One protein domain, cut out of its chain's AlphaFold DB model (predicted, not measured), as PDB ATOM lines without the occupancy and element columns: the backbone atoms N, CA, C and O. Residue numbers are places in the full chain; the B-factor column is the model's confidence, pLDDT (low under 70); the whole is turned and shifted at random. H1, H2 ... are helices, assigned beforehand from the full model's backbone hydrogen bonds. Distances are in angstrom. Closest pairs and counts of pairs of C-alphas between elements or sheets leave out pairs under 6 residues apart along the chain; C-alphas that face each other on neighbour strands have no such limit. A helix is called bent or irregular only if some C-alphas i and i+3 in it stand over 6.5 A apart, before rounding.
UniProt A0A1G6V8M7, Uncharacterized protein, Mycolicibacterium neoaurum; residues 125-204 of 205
ATOM      1  N   ILE A 125     -16.178 -17.907  36.055       87.00
ATOM      2  CA  ILE A 125     -17.127 -18.739  35.296       87.00
ATOM      3  C   ILE A 125     -17.303 -18.201  33.871       87.00
ATOM      4  O   ILE A 125     -17.218 -18.962  32.912       87.00
ATOM      5  N   ALA A 126     -17.481 -16.888  33.713       79.06
ATOM      6  CA  ALA A 126     -17.613 -16.245  32.410       79.06
ATOM      7  C   ALA A 126     -16.367 -16.455  31.537       79.06
ATOM      8  O   ALA A 126     -16.493 -16.712  30.345       79.06
ATOM      9  N   THR A 127     -15.166 -16.400  32.124       78.06
ATOM     10  CA  THR A 127     -13.914 -16.677  31.400       78.06
ATOM     11  C   THR A 127     -13.896 -18.103  30.845       78.06
ATOM     12  O   THR A 127     -13.552 -18.301  29.681       78.06
ATOM     13  N   LEU A 128     -14.312 -19.092  31.645       83.88
ATOM     14  CA  LEU A 128     -14.410 -20.481  31.192       83.88
ATOM     15  C   LEU A 128     -15.484 -20.648  30.108       83.88
ATOM     16  O   LEU A 128     -15.237 -21.294  29.094       83.88
ATOM     17  N   ALA A 129     -16.649 -20.022  30.291       83.56
ATOM     18  CA  ALA A 129     -17.731 -20.050  29.313       83.56
ATOM     19  C   ALA A 129     -17.294 -19.464  27.962       83.56
ATOM     20  O   ALA A 129     -17.563 -20.063  26.926       83.56
ATOM     21  N   VAL A 130     -16.564 -18.341  27.964       81.56
ATOM     22  CA  VAL A 130     -15.989 -17.756  26.744       81.56
ATOM     23  C   VAL A 130     -15.022 -18.732  26.083       81.56
ATOM     24  O   VAL A 130     -15.158 -18.968  24.888       81.56
ATOM     25  N   ALA A 131     -14.092 -19.331  26.837       80.50
ATOM     26  CA  ALA A 131     -13.126 -20.287  26.293       80.50
ATOM     27  C   ALA A 131     -13.809 -21.499  25.632       80.50
ATOM     28  O   ALA A 131     -13.415 -21.903  24.541       80.50
ATOM     29  N   LEU A 132     -14.868 -22.030  26.253       89.75
ATOM     30  CA  LEU A 132     -15.670 -23.124  25.698       89.75
ATOM     31  C   LEU A 132     -16.493 -22.691  24.477       89.75
ATOM     32  O   LEU A 132     -16.650 -23.464  23.537       89.75
ATOM     33  N   ALA A 133     -16.993 -21.454  24.466       85.69
ATOM     34  CA  ALA A 133     -17.803 -20.928  23.376       85.69
ATOM     35  C   ALA A 133     -16.991 -20.599  22.112       85.69
ATOM     36  O   ALA A 133     -17.579 -20.546  21.033       85.69
ATOM     37  N   VAL A 134     -15.663 -20.411  22.199       84.44
ATOM     38  CA  VAL A 134     -14.829 -20.062  21.029       84.44
ATOM     39  C   VAL A 134     -14.990 -21.077  19.897       84.44
ATOM     40  O   VAL A 134     -15.241 -20.674  18.766       84.44
ATOM     41  N   GLY A 135     -14.890 -22.378  20.185       84.31
ATOM     42  CA  GLY A 135     -14.999 -23.432  19.169       84.31
ATOM     43  C   GLY A 135     -16.338 -23.400  18.417       84.31
ATOM     44  O   GLY A 135     -16.334 -23.248  17.195       84.31
ATOM     45  N   PRO A 136     -17.486 -23.472  19.119       89.94
ATOM     46  CA  PRO A 136     -18.807 -23.338  18.511       89.94
ATOM     47  C   PRO A 136     -19.011 -22.022  17.752       89.94
ATOM     48  O   PRO A 136     -19.581 -22.043  16.667       89.94
ATOM     49  N   ILE A 137     -18.526 -20.886  18.274       82.56
ATOM     50  CA  ILE A 137     -18.635 -19.579  17.602       82.56
ATOM     51  C   ILE A 137     -17.839 -19.572  16.294       82.56
ATOM     52  O   ILE A 137     -18.354 -19.129  15.268       82.56
ATOM     53  N   VAL A 138     -16.602 -20.075  16.311       78.88
ATOM     54  CA  VAL A 138     -15.756 -20.180  15.115       78.88
ATOM     55  C   VAL A 138     -16.375 -21.146  14.109       78.88
ATOM     56  O   VAL A 138     -16.480 -20.808  12.935       78.88
ATOM     57  N   SER A 139     -16.845 -22.311  14.558       77.56
ATOM     58  CA  SER A 139     -17.525 -23.289  13.705       77.56
ATOM     59  C   SER A 139     -18.784 -22.703  13.068       77.56
ATOM     60  O   SER A 139     -18.968 -22.802  11.856       77.56
ATOM     61  N   TRP A 140     -19.631 -22.030  13.848       88.81
ATOM     62  CA  TRP A 140     -20.808 -21.345  13.327       88.81
ATOM     63  C   TRP A 140     -20.414 -20.288  12.291       88.81
ATOM     64  O   TRP A 140     -20.960 -20.288  11.192       88.81
ATOM     65  N   PHE A 141     -19.429 -19.441  12.597       77.25
ATOM     66  CA  PHE A 141     -18.960 -18.392  11.693       77.25
ATOM     67  C   PHE A 141     -18.439 -18.965  10.367       77.25
ATOM     68  O   PHE A 141     -18.856 -18.520   9.303       77.25
ATOM     69  N   VAL A 142     -17.598 -20.003  10.408       77.88
ATOM     70  CA  VAL A 142     -17.078 -20.670   9.203       77.88
ATOM     71  C   VAL A 142     -18.190 -21.326   8.387       77.88
ATOM     72  O   VAL A 142     -18.153 -21.271   7.167       77.88
ATOM     73  N   ASN A 143     -19.207 -21.910   9.011       77.19
ATOM     74  CA  ASN A 143     -20.247 -22.613   8.256       77.19
ATOM     75  C   ASN A 143     -21.380 -21.705   7.752       77.19
ATOM     76  O   ASN A 143     -22.077 -22.076   6.814       77.19
ATOM     77  N   ASN A 144     -21.586 -20.534   8.363       80.50
ATOM     78  CA  ASN A 144     -22.725 -19.658   8.054       80.50
ATOM     79  C   ASN A 144     -22.337 -18.395   7.280       80.50
ATOM     80  O   ASN A 144     -23.214 -17.695   6.775       80.50
ATOM     81  N   VAL A 145     -21.046 -18.079   7.169       77.25
ATOM     82  CA  VAL A 145     -20.589 -17.009   6.280       77.25
ATOM     83  C   VAL A 145     -20.590 -17.535   4.839       77.25
ATOM     84  O   VAL A 145     -19.959 -18.555   4.563       77.25
ATOM     85  N   PRO A 146     -21.266 -16.859   3.892       75.12
ATOM     86  CA  PRO A 146     -21.297 -17.281   2.499       75.12
ATOM     87  C   PRO A 146     -19.988 -16.887   1.802       75.12
ATOM     88  O   PRO A 146     -19.936 -15.933   1.025       75.12
ATOM     89  N   TRP A 147     -18.915 -17.638   2.075       70.56
ATOM     90  CA  TRP A 147     -17.572 -17.422   1.509       70.56
ATOM     91  C   TRP A 147     -17.570 -17.345  -0.023       70.56
ATOM     92  O   TRP A 147     -16.725 -16.680  -0.613       70.56
ATOM     93  N   GLN A 148     -18.562 -17.979  -0.650       67.69
ATOM     94  CA  GLN A 148     -18.776 -18.045  -2.094       67.69
ATOM     95  C   GLN A 148     -19.100 -16.683  -2.735       67.69
ATOM     96  O   GLN A 148     -18.979 -16.535  -3.947       67.69
ATOM     97  N   HIS A 149     -19.516 -15.691  -1.943       68.88
ATOM     98  CA  HIS A 149     -19.850 -14.343  -2.418       68.88
ATOM     99  C   HIS A 149     -18.787 -13.300  -2.065       68.88
ATOM    100  O   HIS A 149     -19.013 -12.103  -2.256       68.88
ATOM    101  N   LEU A 150     -17.631 -13.722  -1.545       62.59
ATOM    102  CA  LEU A 150     -16.518 -12.803  -1.366       62.59
ATOM    103  C   LEU A 150     -15.968 -12.419  -2.746       62.59
ATOM    104  O   LEU A 150     -15.695 -13.309  -3.555       62.59
ATOM    105  N   PRO A 151     -15.809 -11.117  -3.044       64.38
ATOM    106  CA  PRO A 151     -15.195 -10.697  -4.291       64.38
ATOM    107  C   PRO A 151     -13.800 -11.311  -4.368       64.38
ATOM    108  O   PRO A 151     -13.015 -11.187  -3.424       64.38
ATOM    109  N   ALA A 152     -13.506 -11.985  -5.480       67.25
ATOM    110  CA  ALA A 152     -12.170 -12.485  -5.747       67.25
ATOM    111  C   ALA A 152     -11.210 -11.293  -5.710       67.25
ATOM    112  O   ALA A 152     -11.280 -10.397  -6.553       67.25
ATOM    113  N   ILE A 153     -10.360 -11.244  -4.686       63.62
ATOM    114  CA  ILE A 153      -9.300 -10.248  -4.615       63.62
ATOM    115  C   ILE A 153      -8.263 -10.683  -5.651       63.62
ATOM    116  O   ILE A 153      -7.763 -11.805  -5.541       63.62
ATOM    117  N   PRO A 154      -7.951  -9.851  -6.660       66.94
ATOM    118  CA  PRO A 154      -6.856 -10.137  -7.569       66.94
ATOM    119  C   PRO A 154      -5.573 -10.097  -6.745       66.94
ATOM    120  O   PRO A 154      -5.125  -9.037  -6.301       66.94
ATOM    121  N   TRP A 155      -5.039 -11.276  -6.455       65.69
ATOM    122  CA  TRP A 155      -3.763 -11.388  -5.775       65.69
ATOM    123  C   TRP A 155      -2.678 -10.865  -6.718       65.69
ATOM    124  O   TRP A 155      -2.721 -11.171  -7.910       65.69
ATOM    125  N   PRO A 156      -1.726 -10.058  -6.229       57.56
ATOM    126  CA  PRO A 156      -0.558  -9.735  -7.027       57.56
ATOM    127  C   PRO A 156       0.192 -11.034  -7.327       57.56
ATOM    128  O   PRO A 156       0.430 -11.829  -6.413       57.56
ATOM    129  N   ASP A 157       0.577 -11.230  -8.587       63.44
ATOM    130  CA  ASP A 157       1.472 -12.310  -9.001       63.44
ATOM    131  C   ASP A 157       2.869 -12.038  -8.425       63.44
ATOM    132  O   ASP A 157       3.755 -11.475  -9.067       63.44
ATOM    133  N   VAL A 158       3.046 -12.370  -7.147       60.28
ATOM    134  CA  VAL A 158       4.335 -12.299  -6.469       60.28
ATOM    135  C   VAL A 158       5.069 -13.591  -6.789       60.28
ATOM    136  O   VAL A 158       4.735 -14.647  -6.254       60.28
ATOM    137  N   GLN A 159       6.078 -13.504  -7.657       62.53
ATOM    138  CA  GLN A 159       7.064 -14.570  -7.814       62.53
ATOM    139  C   GLN A 159       7.821 -14.690  -6.492       62.53
ATOM    140  O   GLN A 159       8.696 -13.881  -6.174       62.53
ATOM    141  N   LEU A 160       7.412 -15.658  -5.677       60.78
ATOM    142  CA  LEU A 160       8.186 -16.062  -4.518       60.78
ATOM    143  C   LEU A 160       9.499 -16.666  -5.048       60.78
ATOM    144  O   LEU A 160       9.454 -17.416  -6.022       60.78
ATOM    145  N   PRO A 161      10.661 -16.330  -4.463       62.94
ATOM    146  CA  PRO A 161      11.909 -16.989  -4.826       62.94
ATOM    147  C   PRO A 161      11.758 -18.504  -4.652       62.94
ATOM    148  O   PRO A 161      11.149 -18.925  -3.665       62.94
ATOM    149  N   ASP A 162      12.334 -19.295  -5.564       65.12
ATOM    150  CA  ASP A 162      12.403 -20.761  -5.471       65.12
ATOM    151  C   ASP A 162      13.287 -21.173  -4.281       65.12
ATOM    152  O   ASP A 162      14.449 -21.558  -4.409       65.12
ATOM    153  N   TRP A 163      12.737 -21.028  -3.081       61.31
ATOM    154  CA  TRP A 163      13.302 -21.493  -1.830       61.31
ATOM    155  C   TRP A 163      12.494 -22.715  -1.410       61.31
ATOM    156  O   TRP A 163      11.273 -22.641  -1.283       61.31
ATOM    157  N   SER A 164      13.157 -23.849  -1.181       65.12
ATOM    158  CA  SER A 164      12.510 -25.001  -0.558       65.12
ATOM    159  C   SER A 164      12.176 -24.648   0.890       65.12
ATOM    160  O   SER A 164      13.017 -24.687   1.790       65.12
ATOM    161  N   PHE A 165      10.939 -24.220   1.111       64.62
ATOM    162  CA  PHE A 165      10.418 -24.043   2.453       64.62
ATOM    163  C   PHE A 165      10.194 -25.424   3.084       64.62
ATOM    164  O   PHE A 165       9.806 -26.357   2.384       64.62
ATOM    165  N   PRO A 166      10.436 -25.587   4.394       73.75
ATOM    166  CA  PRO A 166      10.026 -26.794   5.100       73.75
ATOM    167  C   PRO A 166       8.516 -27.026   4.940       73.75
ATOM    168  O   PRO A 166       7.762 -26.059   5.023       73.75
ATOM    169  N   ASP A 167       8.070 -28.277   4.800       72.50
ATOM    170  CA  ASP A 167       6.658 -28.626   4.534       72.50
ATOM    171  C   ASP A 167       5.657 -28.008   5.531       72.50
ATOM    172  O   ASP A 167       4.540 -27.642   5.178       72.50
ATOM    173  N   TRP A 168       6.062 -27.799   6.788       69.25
ATOM    174  CA  TRP A 168       5.203 -27.144   7.781       69.25
ATOM    175  C   TRP A 168       4.902 -25.671   7.446       69.25
ATOM    176  O   TRP A 168       3.923 -25.111   7.935       69.25
ATOM    177  N   LEU A 169       5.746 -25.018   6.641       66.88
ATOM    178  CA  LEU A 169       5.617 -23.612   6.264       66.88
ATOM    179  C   LEU A 169       4.731 -23.426   5.022       66.88
ATOM    180  O   LEU A 169       4.068 -22.391   4.923       66.88
ATOM    181  N   SER A 170       4.641 -24.411   4.121       66.62
ATOM    182  CA  SER A 170       3.675 -24.376   3.010       66.62
ATOM    183  C   SER A 170       2.231 -24.392   3.513       66.62
ATOM    184  O   SER A 170       1.424 -23.587   3.048       66.62
ATOM    185  N   ASP A 171       1.935 -25.188   4.545       68.25
ATOM    186  CA  ASP A 171       0.605 -25.229   5.171       68.25
ATOM    187  C   ASP A 171       0.215 -23.869   5.778       68.25
ATOM    188  O   ASP A 171      -0.935 -23.425   5.703       68.25
ATOM    189  N   VAL A 172       1.193 -23.155   6.347       64.06
ATOM    190  CA  VAL A 172       1.006 -21.809   6.905       64.06
ATOM    191  C   VAL A 172       0.773 -20.775   5.799       64.06
ATOM    192  O   VAL A 172      -0.074 -19.893   5.959       64.06
ATOM    193  N   ILE A 173       1.483 -20.866   4.672       65.44
ATOM    194  CA  ILE A 173       1.318 -19.955   3.528       65.44
ATOM    195  C   ILE A 173      -0.044 -20.157   2.847       65.44
ATOM    196  O   ILE A 173      -0.694 -19.177   2.473       65.44
ATOM    197  N   ASP A 174      -0.536 -21.391   2.744       65.62
ATOM    198  CA  ASP A 174      -1.886 -21.638   2.231       65.62
ATOM    199  C   ASP A 174      -2.968 -21.131   3.190       65.62
ATOM    200  O   ASP A 174      -3.938 -20.506   2.752       65.62
ATOM    201  N   ALA A 175      -2.766 -21.265   4.505       61.03
ATOM    202  CA  ALA A 175      -3.651 -20.654   5.495       61.03
ATOM    203  C   ALA A 175      -3.651 -19.110   5.421       61.03
ATOM    204  O   ALA A 175      -4.691 -18.468   5.609       61.03
ATOM    205  N   MET A 176      -2.511 -18.488   5.091       59.31
ATOM    206  CA  MET A 176      -2.380 -17.030   4.957       59.31
ATOM    207  C   MET A 176      -3.294 -16.440   3.871       59.31
ATOM    208  O   MET A 176      -3.788 -15.324   4.052       59.31
ATOM    209  N   LYS A 177      -3.612 -17.186   2.803       63.31
ATOM    210  CA  LYS A 177      -4.564 -16.749   1.757       63.31
ATOM    211  C   LYS A 177      -5.958 -16.439   2.321       63.31
ATOM    212  O   LYS A 177      -6.658 -15.581   1.789       63.31
ATOM    213  N   PHE A 178      -6.336 -17.070   3.432       60.47
ATOM    214  CA  PHE A 178      -7.618 -16.845   4.109       60.47
ATOM    215  C   PHE A 178      -7.537 -15.801   5.228       60.47
ATOM    216  O   PHE A 178      -8.508 -15.092   5.494       60.47
ATOM    217  N   VAL A 179      -6.378 -15.665   5.881       56.81
ATOM    218  CA  VAL A 179      -6.191 -14.757   7.027       56.81
ATOM    219  C   VAL A 179      -5.934 -13.312   6.583       56.81
ATOM    220  O   VAL A 179      -6.476 -12.377   7.177       56.81
ATOM    221  N   ILE A 180      -5.148 -13.105   5.521       60.94
ATOM    222  CA  ILE A 180      -4.795 -11.764   5.028       60.94
ATOM    223  C   ILE A 180      -6.036 -10.920   4.670       60.94
ATOM    224  O   ILE A 180      -6.094  -9.771   5.116       60.94
ATOM    225  N   PRO A 181      -7.061 -11.426   3.950       64.25
ATOM    226  CA  PRO A 181      -8.242 -10.631   3.605       64.25
ATOM    227  C   PRO A 181      -9.007 -10.132   4.836       64.25
ATOM    228  O   PRO A 181      -9.450  -8.984   4.867       64.25
ATOM    229  N   VAL A 182      -9.102 -10.955   5.887       71.75
ATOM    230  CA  VAL A 182      -9.730 -10.575   7.163       71.75
ATOM    231  C   VAL A 182      -8.929  -9.469   7.852       71.75
ATOM    232  O   VAL A 182      -9.510  -8.501   8.348       71.75
ATOM    233  N   LEU A 183      -7.596  -9.561   7.842       66.75
ATOM    234  CA  LEU A 183      -6.722  -8.525   8.397       66.75
ATOM    235  C   LEU A 183      -6.804  -7.209   7.608       66.75
ATOM    236  O   LEU A 183      -6.841  -6.139   8.220       66.75
ATOM    237  N   ILE A 184      -6.901  -7.269   6.276       69.62
ATOM    238  CA  ILE A 184      -7.107  -6.095   5.415       69.62
ATOM    239  C   ILE A 184      -8.471  -5.460   5.699       69.62
ATOM    240  O   ILE A 184      -8.539  -4.253   5.934       69.62
ATOM    241  N   ALA A 185      -9.547  -6.251   5.750       68.31
ATOM    242  CA  ALA A 185     -10.889  -5.764   6.067       68.31
ATOM    243  C   ALA A 185     -10.942  -5.113   7.458       68.31
ATOM    244  O   ALA A 185     -11.499  -4.026   7.624       68.31
ATOM    245  N   PHE A 186     -10.295  -5.724   8.453       71.00
ATOM    246  CA  PHE A 186     -10.165  -5.159   9.793       71.00
ATOM    247  C   PHE A 186      -9.358  -3.848   9.801       71.00
ATOM    248  O   PHE A 186      -9.737  -2.882  10.472       71.00
ATOM    249  N   GLY A 187      -8.270  -3.783   9.028       74.25
ATOM    250  CA  GLY A 187      -7.476  -2.570   8.824       74.25
ATOM    251  C   GLY A 187      -8.286  -1.437   8.188       74.25
ATOM    252  O   GLY A 187      -8.310  -0.324   8.720       74.25
ATOM    253  N   LEU A 188      -9.014  -1.729   7.109       73.44
ATOM    254  CA  LEU A 188      -9.893  -0.783   6.417       73.44
ATOM    255  C   LEU A 188     -11.033  -0.295   7.316       73.44
ATOM    256  O   LEU A 188     -11.274   0.908   7.393       73.44
ATOM    257  N   ALA A 189     -11.672  -1.185   8.079       72.44
ATOM    258  CA  ALA A 189     -12.699  -0.811   9.051       72.44
ATOM    259  C   ALA A 189     -12.155   0.157  10.120       72.44
ATOM    260  O   ALA A 189     -12.830   1.114  10.513       72.44
ATOM    261  N   ARG A 190     -10.905  -0.038  10.568       66.50
ATOM    262  CA  ARG A 190     -10.231   0.891  11.489       66.50
ATOM    263  C   ARG A 190      -9.925   2.245  10.858       66.50
ATOM    264  O   ARG A 190     -10.077   3.269  11.530       66.50
ATOM    265  N   LEU A 191      -9.485   2.260   9.603       68.56
ATOM    266  CA  LEU A 191      -9.218   3.495   8.862       68.56
ATOM    267  C   LEU A 191     -10.510   4.291   8.627       68.56
ATOM    268  O   LEU A 191     -10.541   5.500   8.862       68.56
ATOM    269  N   GLU A 192     -11.605   3.612   8.296       73.69
ATOM    270  CA  GLU A 192     -12.924   4.218   8.095       73.69
ATOM    271  C   GLU A 192     -13.508   4.790   9.402       73.69
ATOM    272  O   GLU A 192     -14.042   5.902   9.433       73.69
ATOM    273  N   LEU A 193     -13.313   4.106  10.535       70.62
ATOM    274  CA  LEU A 193     -13.660   4.640  11.860       70.62
ATOM    275  C   LEU A 193     -12.902   5.933  12.197       70.62
ATOM    276  O   LEU A 193     -13.462   6.831  12.832       70.62
ATOM    277  N   ARG A 194     -11.638   6.051  11.770       69.00
ATOM    278  CA  ARG A 194     -10.842   7.280  11.916       69.00
ATOM    279  C   ARG A 194     -11.396   8.415  11.050       69.00
ATOM    280  O   ARG A 194     -11.533   9.531  11.550       69.00
ATOM    281  N   ARG A 195     -11.791   8.122   9.808       70.88
ATOM    282  CA  ARG A 195     -12.397   9.094   8.882       70.88
ATOM    283  C   ARG A 195     -13.710   9.670   9.422       70.88
ATOM    284  O   ARG A 195     -13.902  10.886   9.415       70.88
ATOM    285  N   ARG A 196     -14.583   8.822   9.983       66.81
ATOM    286  CA  ARG A 196     -15.869   9.253  10.568       66.81
ATOM    287  C   ARG A 196     -15.714  10.157  11.790       66.81
ATOM    288  O   ARG A 196     -16.584  10.988  12.045       66.81
ATOM    289  N   ARG A 197     -14.623  10.021  12.551       68.69
ATOM    290  CA  ARG A 197     -14.327  10.924  13.678       68.69
ATOM    291  C   ARG A 197     -13.967  12.329  13.192       68.69
ATOM    292  O   ARG A 197     -14.554  13.286  13.678       68.69
ATOM    293  N   GLN A 198     -13.121  12.438  12.168       71.94
ATOM    294  CA  GLN A 198     -12.721  13.730  11.595       71.94
ATOM    295  C   GLN A 198     -13.886  14.472  10.917       71.94
ATOM    296  O   GLN A 198     -13.980  15.692  11.003       71.94
ATOM    297  N   GLN A 199     -14.815  13.754  10.277       70.00
ATOM    298  CA  GLN A 199     -16.013  14.377   9.693       70.00
ATOM    299  C   GLN A 199     -16.990  14.909  10.755       70.00
ATOM    300  O   GLN A 199     -17.614  15.945  10.547       70.00
ATOM    301  N   ARG A 200     -17.095  14.247  11.916       70.06
ATOM    302  CA  ARG A 200     -17.938  14.715  13.032       70.06
ATOM    303  C   ARG A 200     -17.397  15.969  13.716       70.06
ATOM    304  O   ARG A 200     -18.189  16.728  14.257       70.06
ATOM    305  N   GLU A 201     -16.085  16.183  13.686       65.38
ATOM    306  CA  GLU A 201     -15.453  17.406  14.200       65.38
ATOM    307  C   GLU A 201     -15.689  18.599  13.262       65.38
ATOM    308  O   GLU A 201     -15.920  19.703  13.738       65.38
ATOM    309  N   ARG A 202     -15.744  18.373  11.940       63.88
ATOM    310  CA  ARG A 202     -16.048  19.420  10.944       63.88
ATOM    311  C   ARG A 202     -17.525  19.821  10.862       63.88
ATOM    312  O   ARG A 202     -17.811  20.905  10.382       63.88
ATOM    313  N   HIS A 203     -18.450  18.967  11.301       54.56
ATOM    314  CA  HIS A 203     -19.891  19.276  11.355       54.56
ATOM    315  C   HIS A 203     -20.368  19.817  12.717       54.56
ATOM    316  O   HIS A 203     -21.568  20.001  12.908       54.56
ATOM    317  N   ARG A 204     -19.462  20.028  13.681       54.91
ATOM    318  CA  ARG A 204     -19.773  20.552  15.027       54.91
ATOM    319  C   ARG A 204     -19.160  21.925  15.337       54.91
ATOM    320  O   ARG A 204     -19.344  22.394  16.456       54.91
TER     321      ARG A 204
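What this domain is: This is residues 125 to 204 of the 205 residues of an uncharacterized protein of Mycolicibacterium neoaurum (UniProt A0A1G6V8M7). A long, kinked helix, H2, and a shorter, bent helix, H1, are held apart, joined by a wide loop of residues 145 to 166. The printed part has 80 residues with two named helices, H1 then H2, and no named strand: all helix. It is extended, with a radius of gyration of the C-alphas of 18.9 A and spans of 58 by 43 by 25 A.

How they stand to each other: Start at H1, residues 125 to 144, by its hydrogen bonds assigned as one helix but bent: C-alphas 132 and 135 are 6.6 A apart. Its arms, H1a, residues 125 to 132, and H1b, residues 135 to 144, stand at a steep tilt of 49 degrees. A long link of 22 residues leads to H2, residues 167 to 202, apart from both arms. H2 has a kink of 42 degrees near residue 178, but is neither bent nor irregular, only just: C-alphas 178 and 181 are 6.3 A apart. Every O i to N i+4 pair is within hydrogen-bond range in H1a and H1b, and 26 of 32 in H2.

Where its parts are: Find C-alpha 125 at (-17.127, -18.739, 35.296); H1a runs 10.7 A and H1b 14.1 A. From C-alpha 167 at (6.658, -28.626, 4.534), H2 runs 53.5 A to C-alpha 202 at (-16.048, 19.420, 10.944).

The domain as a whole: The C-alphas farthest apart, of Ser 164 and Arg 204, are 58.0 A apart. The printed part has no cut. Look for pLDDT under 70 in 44 residues, among them 148 to 165 and 168 to 181.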